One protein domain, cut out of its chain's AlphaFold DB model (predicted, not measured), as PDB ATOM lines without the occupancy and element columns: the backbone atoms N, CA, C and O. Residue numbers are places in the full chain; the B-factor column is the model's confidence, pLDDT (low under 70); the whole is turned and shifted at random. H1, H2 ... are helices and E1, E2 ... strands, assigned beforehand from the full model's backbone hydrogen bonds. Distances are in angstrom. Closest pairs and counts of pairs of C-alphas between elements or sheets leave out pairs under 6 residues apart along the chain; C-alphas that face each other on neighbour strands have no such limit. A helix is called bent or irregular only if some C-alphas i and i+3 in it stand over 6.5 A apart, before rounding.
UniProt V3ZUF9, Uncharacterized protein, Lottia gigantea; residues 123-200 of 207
ATOM      1  N   MET A 123      53.190 -27.803 -19.327       55.75
ATOM      2  CA  MET A 123      52.900 -26.372 -19.376       55.75
ATOM      3  C   MET A 123      51.399 -26.145 -19.273       55.75
ATOM      4  O   MET A 123      50.666 -26.376 -20.224       55.75
ATOM      5  N   HIS A 124      50.925 -25.616 -18.153       65.12
ATOM      6  CA  HIS A 124      49.515 -25.300 -17.957       65.12
ATOM      7  C   HIS A 124      49.221 -23.894 -18.467       65.12
ATOM      8  O   HIS A 124      49.581 -22.891 -17.853       65.12
ATOM      9  N   TYR A 125      48.532 -23.811 -19.601       58.62
ATOM     10  CA  TYR A 125      47.932 -22.556 -20.042       58.62
ATOM     11  C   TYR A 125      46.506 -22.495 -19.511       58.62
ATOM     12  O   TYR A 125      45.600 -23.138 -20.046       58.62
ATOM     13  N   TRP A 126      46.312 -21.717 -18.450       64.44
ATOM     14  CA  TRP A 126      44.974 -21.284 -18.075       64.44
ATOM     15  C   TRP A 126      44.525 -20.138 -18.961       64.44
ATOM     16  O   TRP A 126      45.309 -19.439 -19.605       64.44
ATOM     17  N   TYR A 127      43.216 -19.975 -18.968       58.25
ATOM     18  CA  TYR A 127      42.547 -18.895 -19.645       58.25
ATOM     19  C   TYR A 127      43.056 -17.514 -19.184       58.25
ATOM     20  O   TYR A 127      42.999 -17.224 -17.990       58.25
ATOM     21  N   ASP A 128      43.524 -16.690 -20.133       60.16
ATOM     22  CA  ASP A 128      43.863 -15.261 -19.955       60.16
ATOM     23  C   ASP A 128      44.784 -14.949 -18.762       60.16
ATOM     24  O   ASP A 128      44.575 -14.019 -17.975       60.16
ATOM     25  N   LEU A 129      45.783 -15.811 -18.574       65.62
ATOM     26  CA  LEU A 129      46.671 -15.740 -17.429       65.62
ATOM     27  C   LEU A 129      47.872 -14.822 -17.715       65.62
ATOM     28  O   LEU A 129      48.754 -15.156 -18.509       65.62
ATOM     29  N   HIS A 130      47.905 -13.703 -17.001       71.06
ATOM     30  CA  HIS A 130      48.904 -12.644 -17.014       71.06
ATOM     31  C   HIS A 130      49.430 -12.377 -15.601       71.06
ATOM     32  O   HIS A 130      48.839 -12.767 -14.589       71.06
ATOM     33  N   THR A 131      50.559 -11.675 -15.500       72.31
ATOM     34  CA  THR A 131      51.148 -11.335 -14.192       72.31
ATOM     35  C   THR A 131      50.232 -10.477 -13.305       72.31
ATOM     36  O   THR A 131      50.325 -10.549 -12.077       72.31
ATOM     37  N   ASP A 132      49.332  -9.696 -13.898       76.81
ATOM     38  CA  ASP A 132      48.360  -8.814 -13.245       76.81
ATOM     39  C   ASP A 132      46.929  -9.387 -13.221       76.81
ATOM     40  O   ASP A 132      45.994  -8.688 -12.825       76.81
ATOM     41  N   SER A 133      46.744 -10.662 -13.589       75.12
ATOM     42  CA  SER A 133      45.427 -11.305 -13.581       75.12
ATOM     43  C   SER A 133      44.761 -11.281 -12.206       75.12
ATOM     44  O   SER A 133      45.377 -11.519 -11.166       75.12
ATOM     45  N   ASP A 134      43.445 -11.079 -12.229       77.69
ATOM     46  CA  ASP A 134      42.573 -11.202 -11.069       77.69
ATOM     47  C   ASP A 134      42.290 -12.684 -10.778       77.69
ATOM     48  O   ASP A 134      41.574 -13.362 -11.520       77.69
ATOM     49  N   CYS A 135      42.828 -13.182  -9.665       77.69
ATOM     50  CA  CYS A 135      42.653 -14.562  -9.214       77.69
ATOM     51  C   CYS A 135      41.176 -14.975  -9.061       77.69
ATOM     52  O   CYS A 135      40.858 -16.153  -9.209       77.69
ATOM     53  N   HIS A 136      40.250 -14.041  -8.816       74.38
ATOM     54  CA  HIS A 136      38.818 -14.354  -8.722       74.38
ATOM     55  C   HIS A 136      38.175 -14.688 -10.071       74.38
ATOM     56  O   HIS A 136      37.043 -15.171 -10.111       74.38
ATOM     57  N   LYS A 137      38.882 -14.432 -11.173       72.62
ATOM     58  CA  LYS A 137      38.417 -14.672 -12.543       72.62
ATOM     59  C   LYS A 137      39.180 -15.795 -13.235       72.62
ATOM     60  O   LYS A 137      38.896 -16.084 -14.392       72.62
ATOM     61  N   MET A 138      40.121 -16.439 -12.542       75.56
ATOM     62  CA  MET A 138      40.896 -17.533 -13.113       75.56
ATOM     63  C   MET A 138      39.966 -18.697 -13.474       75.56
ATOM     64  O   MET A 138      39.301 -19.270 -12.608       75.56
ATOM     65  N   PHE A 139      39.915 -19.050 -14.758       78.62
ATOM     66  CA  PHE A 139      39.129 -20.189 -15.213       78.62
ATOM     67  C   PHE A 139      39.811 -21.492 -14.767       78.62
ATOM     68  O   PHE A 139      40.981 -21.710 -15.094       78.62
ATOM     69  N   PRO A 140      39.118 -22.382 -14.041       82.25
ATOM     70  CA  PRO A 140      39.778 -23.464 -13.325       82.25
ATOM     71  C   PRO A 140      40.066 -24.692 -14.194       82.25
ATOM     72  O   PRO A 140      40.369 -25.737 -13.637       82.25
ATOM     73  N   VAL A 141      39.947 -24.615 -15.523       83.25
ATOM     74  CA  VAL A 141      40.083 -25.770 -16.428       83.25
ATOM     75  C   VAL A 141      41.247 -25.564 -17.384       83.25
ATOM     76  O   VAL A 141      41.387 -24.490 -17.968       83.25
ATOM     77  N   PHE A 142      42.041 -26.610 -17.589       77.81
ATOM     78  CA  PHE A 142      43.100 -26.643 -18.596       77.81
ATOM     79  C   PHE A 142      43.106 -27.981 -19.346       77.81
ATOM     80  O   PHE A 142      42.734 -29.015 -18.791       77.81
ATOM     81  N   LEU A 143      43.515 -27.962 -20.616       78.50
ATOM     82  CA  LEU A 143      43.628 -29.157 -21.459       78.50
ATOM     83  C   LEU A 143      45.097 -29.518 -21.669       78.50
ATOM     84  O   LEU A 143      45.935 -28.631 -21.826       78.50
ATOM     85  N   LEU A 144      45.392 -30.813 -21.736       74.12
ATOM     86  CA  LEU A 144      46.737 -31.345 -21.927       74.12
ATOM     87  C   LEU A 144      46.789 -32.236 -23.169       74.12
ATOM     88  O   LEU A 144      45.923 -33.082 -23.408       74.12
ATOM     89  N   TYR A 145      47.817 -32.006 -23.968       73.00
ATOM     90  CA  TYR A 145      48.073 -32.609 -25.260       73.00
ATOM     91  C   TYR A 145      49.513 -33.109 -25.317       73.00
ATOM     92  O   TYR A 145      50.454 -32.357 -25.084       73.00
ATOM     93  N   ASN A 146      49.700 -34.353 -25.738       69.50
ATOM     94  CA  ASN A 146      51.014 -34.928 -26.013       69.50
ATOM     95  C   ASN A 146      51.108 -35.273 -27.505       69.50
ATOM     96  O   ASN A 146      50.222 -35.934 -28.056       69.50
ATOM     97  N   GLY A 147      52.134 -34.764 -28.194       65.75
ATOM     98  CA  GLY A 147      52.304 -34.959 -29.641       65.75
ATOM     99  C   GLY A 147      51.096 -34.513 -30.483       65.75
ATOM    100  O   GLY A 147      50.755 -35.165 -31.469       65.75
ATOM    101  N   GLY A 148      50.396 -33.451 -30.061       64.75
ATOM    102  CA  GLY A 148      49.205 -32.929 -30.746       64.75
ATOM    103  C   GLY A 148      47.910 -33.722 -30.514       64.75
ATOM    104  O   GLY A 148      46.906 -33.449 -31.175       64.75
ATOM    105  N   LYS A 149      47.896 -34.684 -29.580       70.31
ATOM    106  CA  LYS A 149      46.700 -35.450 -29.186       70.31
ATOM    107  C   LYS A 149      46.280 -35.110 -27.763       70.31
ATOM    108  O   LYS A 149      47.120 -35.161 -26.871       70.31
ATOM    109  N   LEU A 150      44.988 -34.836 -27.554       74.88
ATOM    110  CA  LEU A 150      44.422 -34.676 -26.214       74.88
ATOM    111  C   LEU A 150      44.612 -35.989 -25.453       74.88
ATOM    112  O   LEU A 150      44.136 -37.036 -25.895       74.88
ATOM    113  N   ASN A 151      45.310 -35.935 -24.328       76.06
ATOM    114  CA  ASN A 151      45.579 -37.102 -23.491       76.06
ATOM    115  C   ASN A 151      45.163 -36.886 -22.032       76.06
ATOM    116  O   ASN A 151      45.037 -37.865 -21.296       76.06
ATOM    117  N   ALA A 152      44.925 -35.641 -21.612       78.12
ATOM    118  CA  ALA A 152      44.485 -35.311 -20.266       78.12
ATOM    119  C   ALA A 152      43.802 -33.932 -20.208       78.12
ATOM    120  O   ALA A 152      43.843 -33.135 -21.146       78.12
ATOM    121  N   PHE A 153      43.170 -33.640 -19.082       85.00
ATOM    122  CA  PHE A 153      42.725 -32.299 -18.705       85.00
ATOM    123  C   PHE A 153      42.921 -32.133 -17.200       85.00
ATOM    124  O   PHE A 153      43.257 -33.096 -16.508       85.00
ATOM    125  N   GLY A 154      42.721 -30.936 -16.667       85.44
ATOM    126  CA  GLY A 154      42.837 -30.752 -15.234       85.44
ATOM    127  C   GLY A 154      42.097 -29.560 -14.676       85.44
ATOM    128  O   GLY A 154      41.596 -28.696 -15.402       85.44
ATOM    129  N   TRP A 155      42.035 -29.564 -13.348       87.12
ATOM    130  CA  TRP A 155      41.448 -28.509 -12.542       87.12
ATOM    131  C   TRP A 155      42.537 -27.716 -11.832       87.12
ATOM    132  O   TRP A 155      43.478 -28.310 -11.309       87.12
ATOM    133  N   ALA A 156      42.396 -26.396 -11.756       86.50
ATOM    134  CA  ALA A 156      43.246 -25.526 -10.948       86.50
ATOM    135  C   ALA A 156      42.378 -24.551 -10.155       86.50
ATOM    136  O   ALA A 156      41.722 -23.676 -10.714       86.50
ATOM    137  N   MET A 157      42.358 -24.720  -8.838       87.06
ATOM    138  CA  MET A 157      41.489 -23.968  -7.941       87.06
ATOM    139  C   MET A 157      42.324 -23.280  -6.877       87.06
ATOM    140  O   MET A 157      43.145 -23.908  -6.209       87.06
ATOM    141  N   ILE A 158      42.088 -21.986  -6.690       88.25
ATOM    142  CA  ILE A 158      42.771 -21.181  -5.676       88.25
ATOM    143  C   ILE A 158      42.090 -21.426  -4.324       88.25
ATOM    144  O   ILE A 158      41.321 -20.613  -3.817       88.25
ATOM    145  N   ALA A 159      42.318 -22.619  -3.785       88.06
ATOM    146  CA  ALA A 159      41.777 -23.112  -2.530       88.06
ATOM    147  C   ALA A 159      42.709 -24.187  -1.948       88.06
ATOM    148  O   ALA A 159      43.485 -24.803  -2.675       88.06
ATOM    149  N   ASP A 160      42.613 -24.449  -0.643       90.94
ATOM    150  CA  ASP A 160      43.305 -25.556   0.038       90.94
ATOM    151  C   ASP A 160      42.359 -26.762   0.182       90.94
ATOM    152  O   ASP A 160      41.777 -26.999   1.245       90.94
ATOM    153  N   LEU A 161      42.144 -27.491  -0.917       88.56
ATOM    154  CA  LEU A 161      41.206 -28.612  -0.977       88.56
ATOM    155  C   LEU A 161      41.837 -29.885  -0.410       88.56
ATOM    156  O   LEU A 161      42.857 -30.363  -0.891       88.56
ATOM    157  N   LYS A 162      41.202 -30.482   0.600       91.88
ATOM    158  CA  LYS A 162      41.751 -31.652   1.296       91.88
ATOM    159  C   LYS A 162      41.377 -32.951   0.584       91.88
ATOM    160  O   LYS A 162      40.272 -33.461   0.740       91.88
ATOM    161  N   SER A 163      42.307 -33.502  -0.191       92.31
ATOM    162  CA  SER A 163      42.217 -34.858  -0.744       92.31
ATOM    163  C   SER A 163      43.601 -35.344  -1.172       92.31
ATOM    164  O   SER A 163      44.341 -34.547  -1.737       92.31
ATOM    165  N   PRO A 164      43.937 -36.639  -1.034       88.56
ATOM    166  CA  PRO A 164      45.163 -37.188  -1.626       88.56
ATOM    167  C   PRO A 164      45.171 -37.150  -3.165       88.56
ATOM    168  O   PRO A 164      46.185 -37.462  -3.774       88.56
ATOM    169  N   ARG A 165      44.039 -36.815  -3.799       87.50
ATOM    170  CA  ARG A 165      43.918 -36.657  -5.256       87.50
ATOM    171  C   ARG A 165      44.233 -35.242  -5.746       87.50
ATOM    172  O   ARG A 165      44.327 -35.054  -6.951       87.50
ATOM    173  N   TYR A 166      44.316 -34.262  -4.843       89.94
ATOM    174  CA  TYR A 166      44.741 -32.912  -5.199       89.94
ATOM    175  C   TYR A 166      46.252 -32.802  -5.032       89.94
ATOM    176  O   TYR A 166      46.798 -33.209  -4.003       89.94
ATOM    177  N   GLU A 167      46.919 -32.224  -6.024       90.88
ATOM    178  CA  GLU A 167      48.285 -31.751  -5.861       90.88
ATOM    179  C   GLU A 167      48.270 -30.315  -5.319       90.88
ATOM    180  O   GLU A 167      47.373 -29.517  -5.603       90.88
ATOM    181  N   HIS A 168      49.283 -29.982  -4.523       91.56
ATOM    182  CA  HIS A 168      49.458 -28.649  -3.954       91.56
ATOM    183  C   HIS A 168      50.842 -28.122  -4.331       91.56
ATOM    184  O   HIS A 168      51.761 -28.184  -3.506       91.56
ATOM    185  N   PRO A 169      51.030 -27.664  -5.583       89.00
ATOM    186  CA  PRO A 169      52.313 -27.131  -6.012       89.00
ATOM    187  C   PRO A 169      52.726 -25.954  -5.122       89.00
ATOM    188  O   PRO A 169      51.928 -25.064  -4.815       89.00
ATOM    189  N   GLY A 170      53.987 -25.959  -4.688       87.25
ATOM    190  CA  GLY A 170      54.565 -24.833  -3.965       87.25
ATOM    191  C   GLY A 170      54.746 -23.634  -4.895       87.25
ATOM    192  O   GLY A 170      55.004 -23.799  -6.081       87.25
ATOM    193  N   GLN A 171      54.671 -22.412  -4.367       85.12
ATOM    194  CA  GLN A 171      54.785 -21.203  -5.198       85.12
ATOM    195  C   GLN A 171      56.089 -21.144  -6.015       85.12
ATOM    196  O   GLN A 171      56.104 -20.626  -7.128       85.12
ATOM    197  N   SER A 172      57.180 -21.715  -5.493       84.06
ATOM    198  CA  SER A 172      58.473 -21.793  -6.182       84.06
ATOM    199  C   SER A 172      58.471 -22.704  -7.411       84.06
ATOM    200  O   SER A 172      59.389 -22.615  -8.217       84.06
ATOM    201  N   THR A 173      57.482 -23.593  -7.556       84.50
ATOM    202  CA  THR A 173      57.379 -24.495  -8.711       84.50
ATOM    203  C   THR A 173      56.467 -23.950  -9.800       84.50
ATOM    204  O   THR A 173      56.460 -24.513 -10.887       84.50
ATOM    205  N   PHE A 174      55.746 -22.845  -9.570       85.00
ATOM    206  CA  PHE A 174      54.821 -22.287 -10.561       85.00
ATOM    207  C   PHE A 174      55.524 -21.951 -11.876       85.00
ATOM    208  O   PHE A 174      55.022 -22.290 -12.935       85.00
ATOM    209  N   THR A 175      56.735 -21.400 -11.845       81.38
ATOM    210  CA  THR A 175      57.490 -21.097 -13.075       81.38
ATOM    211  C   THR A 175      57.898 -22.334 -13.879       81.38
ATOM    212  O   THR A 175      58.354 -22.191 -15.007       81.38
ATOM    213  N   ALA A 176      57.779 -23.543 -13.317       76.62
ATOM    214  CA  ALA A 176      58.050 -24.780 -14.046       76.62
ATOM    215  C   ALA A 176      56.905 -25.171 -14.991       76.62
ATOM    216  O   ALA A 176      57.130 -25.960 -15.900       76.62
ATOM    217  N   PHE A 177      55.699 -24.638 -14.769       74.31
ATOM    218  CA  PHE A 177      54.508 -25.010 -15.531       74.31
ATOM    219  C   PHE A 177      53.603 -23.830 -15.913       74.31
ATOM    220  O   PHE A 177      52.697 -23.990 -16.725       74.31
ATOM    221  N   MET A 178      53.863 -22.628 -15.395       76.56
ATOM    222  CA  MET A 178      53.258 -21.366 -15.821       76.56
ATOM    223  C   MET A 178      54.324 -20.497 -16.494       76.56
ATOM    224  O   MET A 178      55.354 -20.206 -15.888       76.56
ATOM    225  N   ASN A 179      54.064 -20.020 -17.714       69.56
ATOM    226  CA  ASN A 179      54.962 -19.061 -18.375       69.56
ATOM    227  C   ASN A 179      54.924 -17.674 -17.716       69.56
ATOM    228  O   ASN A 179      55.951 -17.023 -17.558       69.56
ATOM    229  N   GLU A 180      53.731 -17.224 -17.337       75.75
ATOM    230  CA  GLU A 180      53.512 -16.009 -16.559       75.75
ATOM    231  C   GLU A 180      52.847 -16.432 -15.258       75.75
ATOM    232  O   GLU A 180      51.853 -17.143 -15.285       75.75
ATOM    233  N   VAL A 181      53.410 -16.050 -14.114       83.06
ATOM    234  CA  VAL A 181      52.824 -16.375 -12.808       83.06
ATOM    235  C   VAL A 181      52.082 -15.137 -12.305       83.06
ATOM    236  O   VAL A 181      52.748 -14.141 -12.000       83.06
ATOM    237  N   PRO A 182      50.742 -15.171 -12.174       84.69
ATOM    238  CA  PRO A 182      49.989 -14.081 -11.579       84.69
ATOM    239  C   PRO A 182      50.524 -13.726 -10.203       84.69
ATOM    240  O   PRO A 182      50.706 -14.582  -9.333       84.69
ATOM    241  N   THR A 183      50.731 -12.438  -9.976       85.75
ATOM    242  CA  THR A 183      51.152 -11.919  -8.672       85.75
ATOM    243  C   THR A 183      50.159 -12.291  -7.574       85.75
ATOM    244  O   THR A 183      50.581 -12.612  -6.464       85.75
ATOM    245  N   CYS A 184      48.864 -12.362  -7.896       83.75
ATOM    246  CA  CYS A 184      47.816 -12.747  -6.956       83.75
ATOM    247  C   CYS A 184      47.983 -14.176  -6.397       83.75
ATOM    248  O   CYS A 184      47.579 -14.440  -5.262       83.75
ATOM    249  N   LEU A 185      48.653 -15.085  -7.122       86.50
ATOM    250  CA  LEU A 185      48.949 -16.438  -6.636       86.50
ATOM    251  C   LEU A 185      50.030 -16.458  -5.545       86.50
ATOM    252  O   LEU A 185      50.116 -17.428  -4.795       86.50
ATOM    253  N   ARG A 186      50.829 -15.390  -5.410       80.31
ATOM    254  CA  ARG A 186      51.840 -15.265  -4.343       80.31
ATOM    255  C   ARG A 186      51.210 -15.028  -2.971       80.31
ATOM    256  O   ARG A 186      51.752 -15.456  -1.958       80.31
ATOM    257  N   SER A 187      50.061 -14.357  -2.939       79.81
ATOM    258  CA  SER A 187      49.278 -14.091  -1.724       79.81
ATOM    259  C   SER A 187      48.114 -15.065  -1.525       79.81
ATOM    260  O   SER A 187      47.409 -14.979  -0.520       79.81
ATOM    261  N   ALA A 188      47.874 -15.964  -2.481       79.88
ATOM    262  CA  ALA A 188      46.791 -16.929  -2.401       79.88
ATOM    263  C   ALA A 188      47.035 -17.972  -1.291       79.88
ATOM    264  O   ALA A 188      48.183 -18.373  -1.086       79.88
ATOM    265  N   PRO A 189      45.978 -18.478  -0.619       73.56
ATOM    266  CA  PRO A 189      46.124 -19.440   0.474       73.56
ATOM    267  C   PRO A 189      46.866 -20.708   0.037       73.56
ATOM    268  O   PRO A 189      47.851 -21.086   0.664       73.56
ATOM    269  N   LYS A 190      46.392 -21.335  -1.052       87.69
ATOM    270  CA  LYS A 190      47.019 -22.437  -1.797       87.69
ATOM    271  C   LYS A 190      46.410 -22.542  -3.192       87.69
ATOM    272  O   LYS A 190      45.271 -22.130  -3.408       87.69
ATOM    273  N   LEU A 191      47.158 -23.157  -4.103       89.75
ATOM    274  CA  LEU A 191      46.640 -23.684  -5.359       89.75
ATOM    275  C   LEU A 191      46.423 -25.195  -5.184       89.75
ATOM    276  O   LEU A 191      47.348 -25.909  -4.800       89.75
ATOM    277  N   SER A 192      45.205 -25.669  -5.426       90.56
ATOM    278  CA  SER A 192      44.892 -27.094  -5.544       90.56
ATOM    279  C   SER A 192      44.731 -27.433  -7.014       90.56
ATOM    280  O   SER A 192      43.849 -26.880  -7.678       90.56
ATOM    281  N   THR A 193      45.567 -28.333  -7.513       89.38
ATOM    282  CA  THR A 193      45.481 -28.844  -8.879       89.38
ATOM    283  C   THR A 193      45.051 -30.300  -8.886       89.38
ATOM    284  O   THR A 193      45.209 -31.018  -7.900       89.38
ATOM    285  N   MET A 194      44.446 -30.732  -9.981       87.75
ATOM    286  CA  MET A 194      44.150 -32.136 -10.222       87.75
ATOM    287  C   MET A 194      44.357 -32.411 -11.698       87.75
ATOM    288  O   MET A 194      43.671 -31.816 -12.529       87.75
ATOM    289  N   HIS A 195      45.259 -33.331 -12.006       88.88
ATOM    290  CA  HIS A 195      45.426 -33.853 -13.352       88.88
ATOM    291  C   HIS A 195      44.536 -35.081 -13.554       88.88
ATOM    292  O   HIS A 195      44.527 -36.008 -12.744       88.88
ATOM    293  N   ILE A 196      43.777 -35.097 -14.647       86.12
ATOM    294  CA  ILE A 196      42.921 -36.207 -15.056       86.12
ATOM    295  C   ILE A 196      43.478 -36.755 -16.364       86.12
ATOM    296  O   ILE A 196      43.227 -36.219 -17.445       86.12
ATOM    297  N   TYR A 197      44.247 -37.834 -16.252       82.75
ATOM    298  CA  TYR A 197      44.838 -38.517 -17.395       82.75
ATOM    299  C   TYR A 197      43.860 -39.511 -18.019       82.75
ATOM    300  O   TYR A 197      43.191 -40.273 -17.323       82.75
ATOM    301  N   LEU A 198      43.810 -39.531 -19.350       79.62
ATOM    302  CA  LEU A 198      43.038 -40.480 -20.159       79.62
ATOM    303  C   LEU A 198      43.952 -41.570 -20.753       79.62
ATOM    304  O   LEU A 198      43.654 -42.150 -21.796       79.62
ATOM    305  N   THR A 199      45.088 -41.828 -20.095       75.25
ATOM    306  CA  THR A 199      46.112 -42.812 -20.468       75.25
ATOM    307  C   THR A 199      46.582 -43.588 -19.237       75.25
ATOM    308  O   THR A 199      46.640 -43.042 -18.137       75.25
ATOM    309  N   ASN A 200      46.958 -44.857 -19.426       78.31
ATOM    310  CA  ASN A 200      47.512 -45.702 -18.360       78.31
ATOM    311  C   ASN A 200      48.980 -45.381 -18.035       78.31
ATOM    312  O   ASN A 200      49.474 -45.810 -16.998       78.31
TER     313      ASN A 200
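Overview. This is residues 123 to 200 of the 207 residues of an uncharacterized protein of Lottia gigantea (UniProt V3ZUF9). Little regular structure: one strongly twisted sheet, E1-E2-E3, antiparallel, with loops and two short helices gathered off it. The 78 printed residues hold E1, E2, H1, H2, E3 in chain order, with 31 residues in these named elements, class mixed. The whole is compact, radius of gyration of the C-alphas 12.5 A, spanning 36 by 27 by 22 A.

Arrangement. E1, residues 141 to 146, and E2, residues 149 to 157, form a hairpin; N 144 and O 152 are within hydrogen-bond range, 2.9 A. E3, residues 192 to 197, is antiparallel to E2, with N 196 and O 153 at 2.8 A. H1, residues 171 to 176, has 0 of 2 O i to N i+4 pairs within range and 2 of 3 O i to N i+3. H2, residues 183 to 186, is too short for an i+4 pair. Neither helix is on the sheet.

Along the chain. E1 begins at C-alpha 141 (40.083, -25.770, -16.428). E2 measures 24.7 A. H1 is only just irregular: C-alphas 172 and 175 are 7.0 A apart. E3 ends at C-alpha 197 (44.838, -38.517, -17.395).

Size, cuts and confidence. The printed part has no cut. The E2 to H1 link is long. pLDDT is under 70 at residues 123 to 129, 146 to 148 and 179.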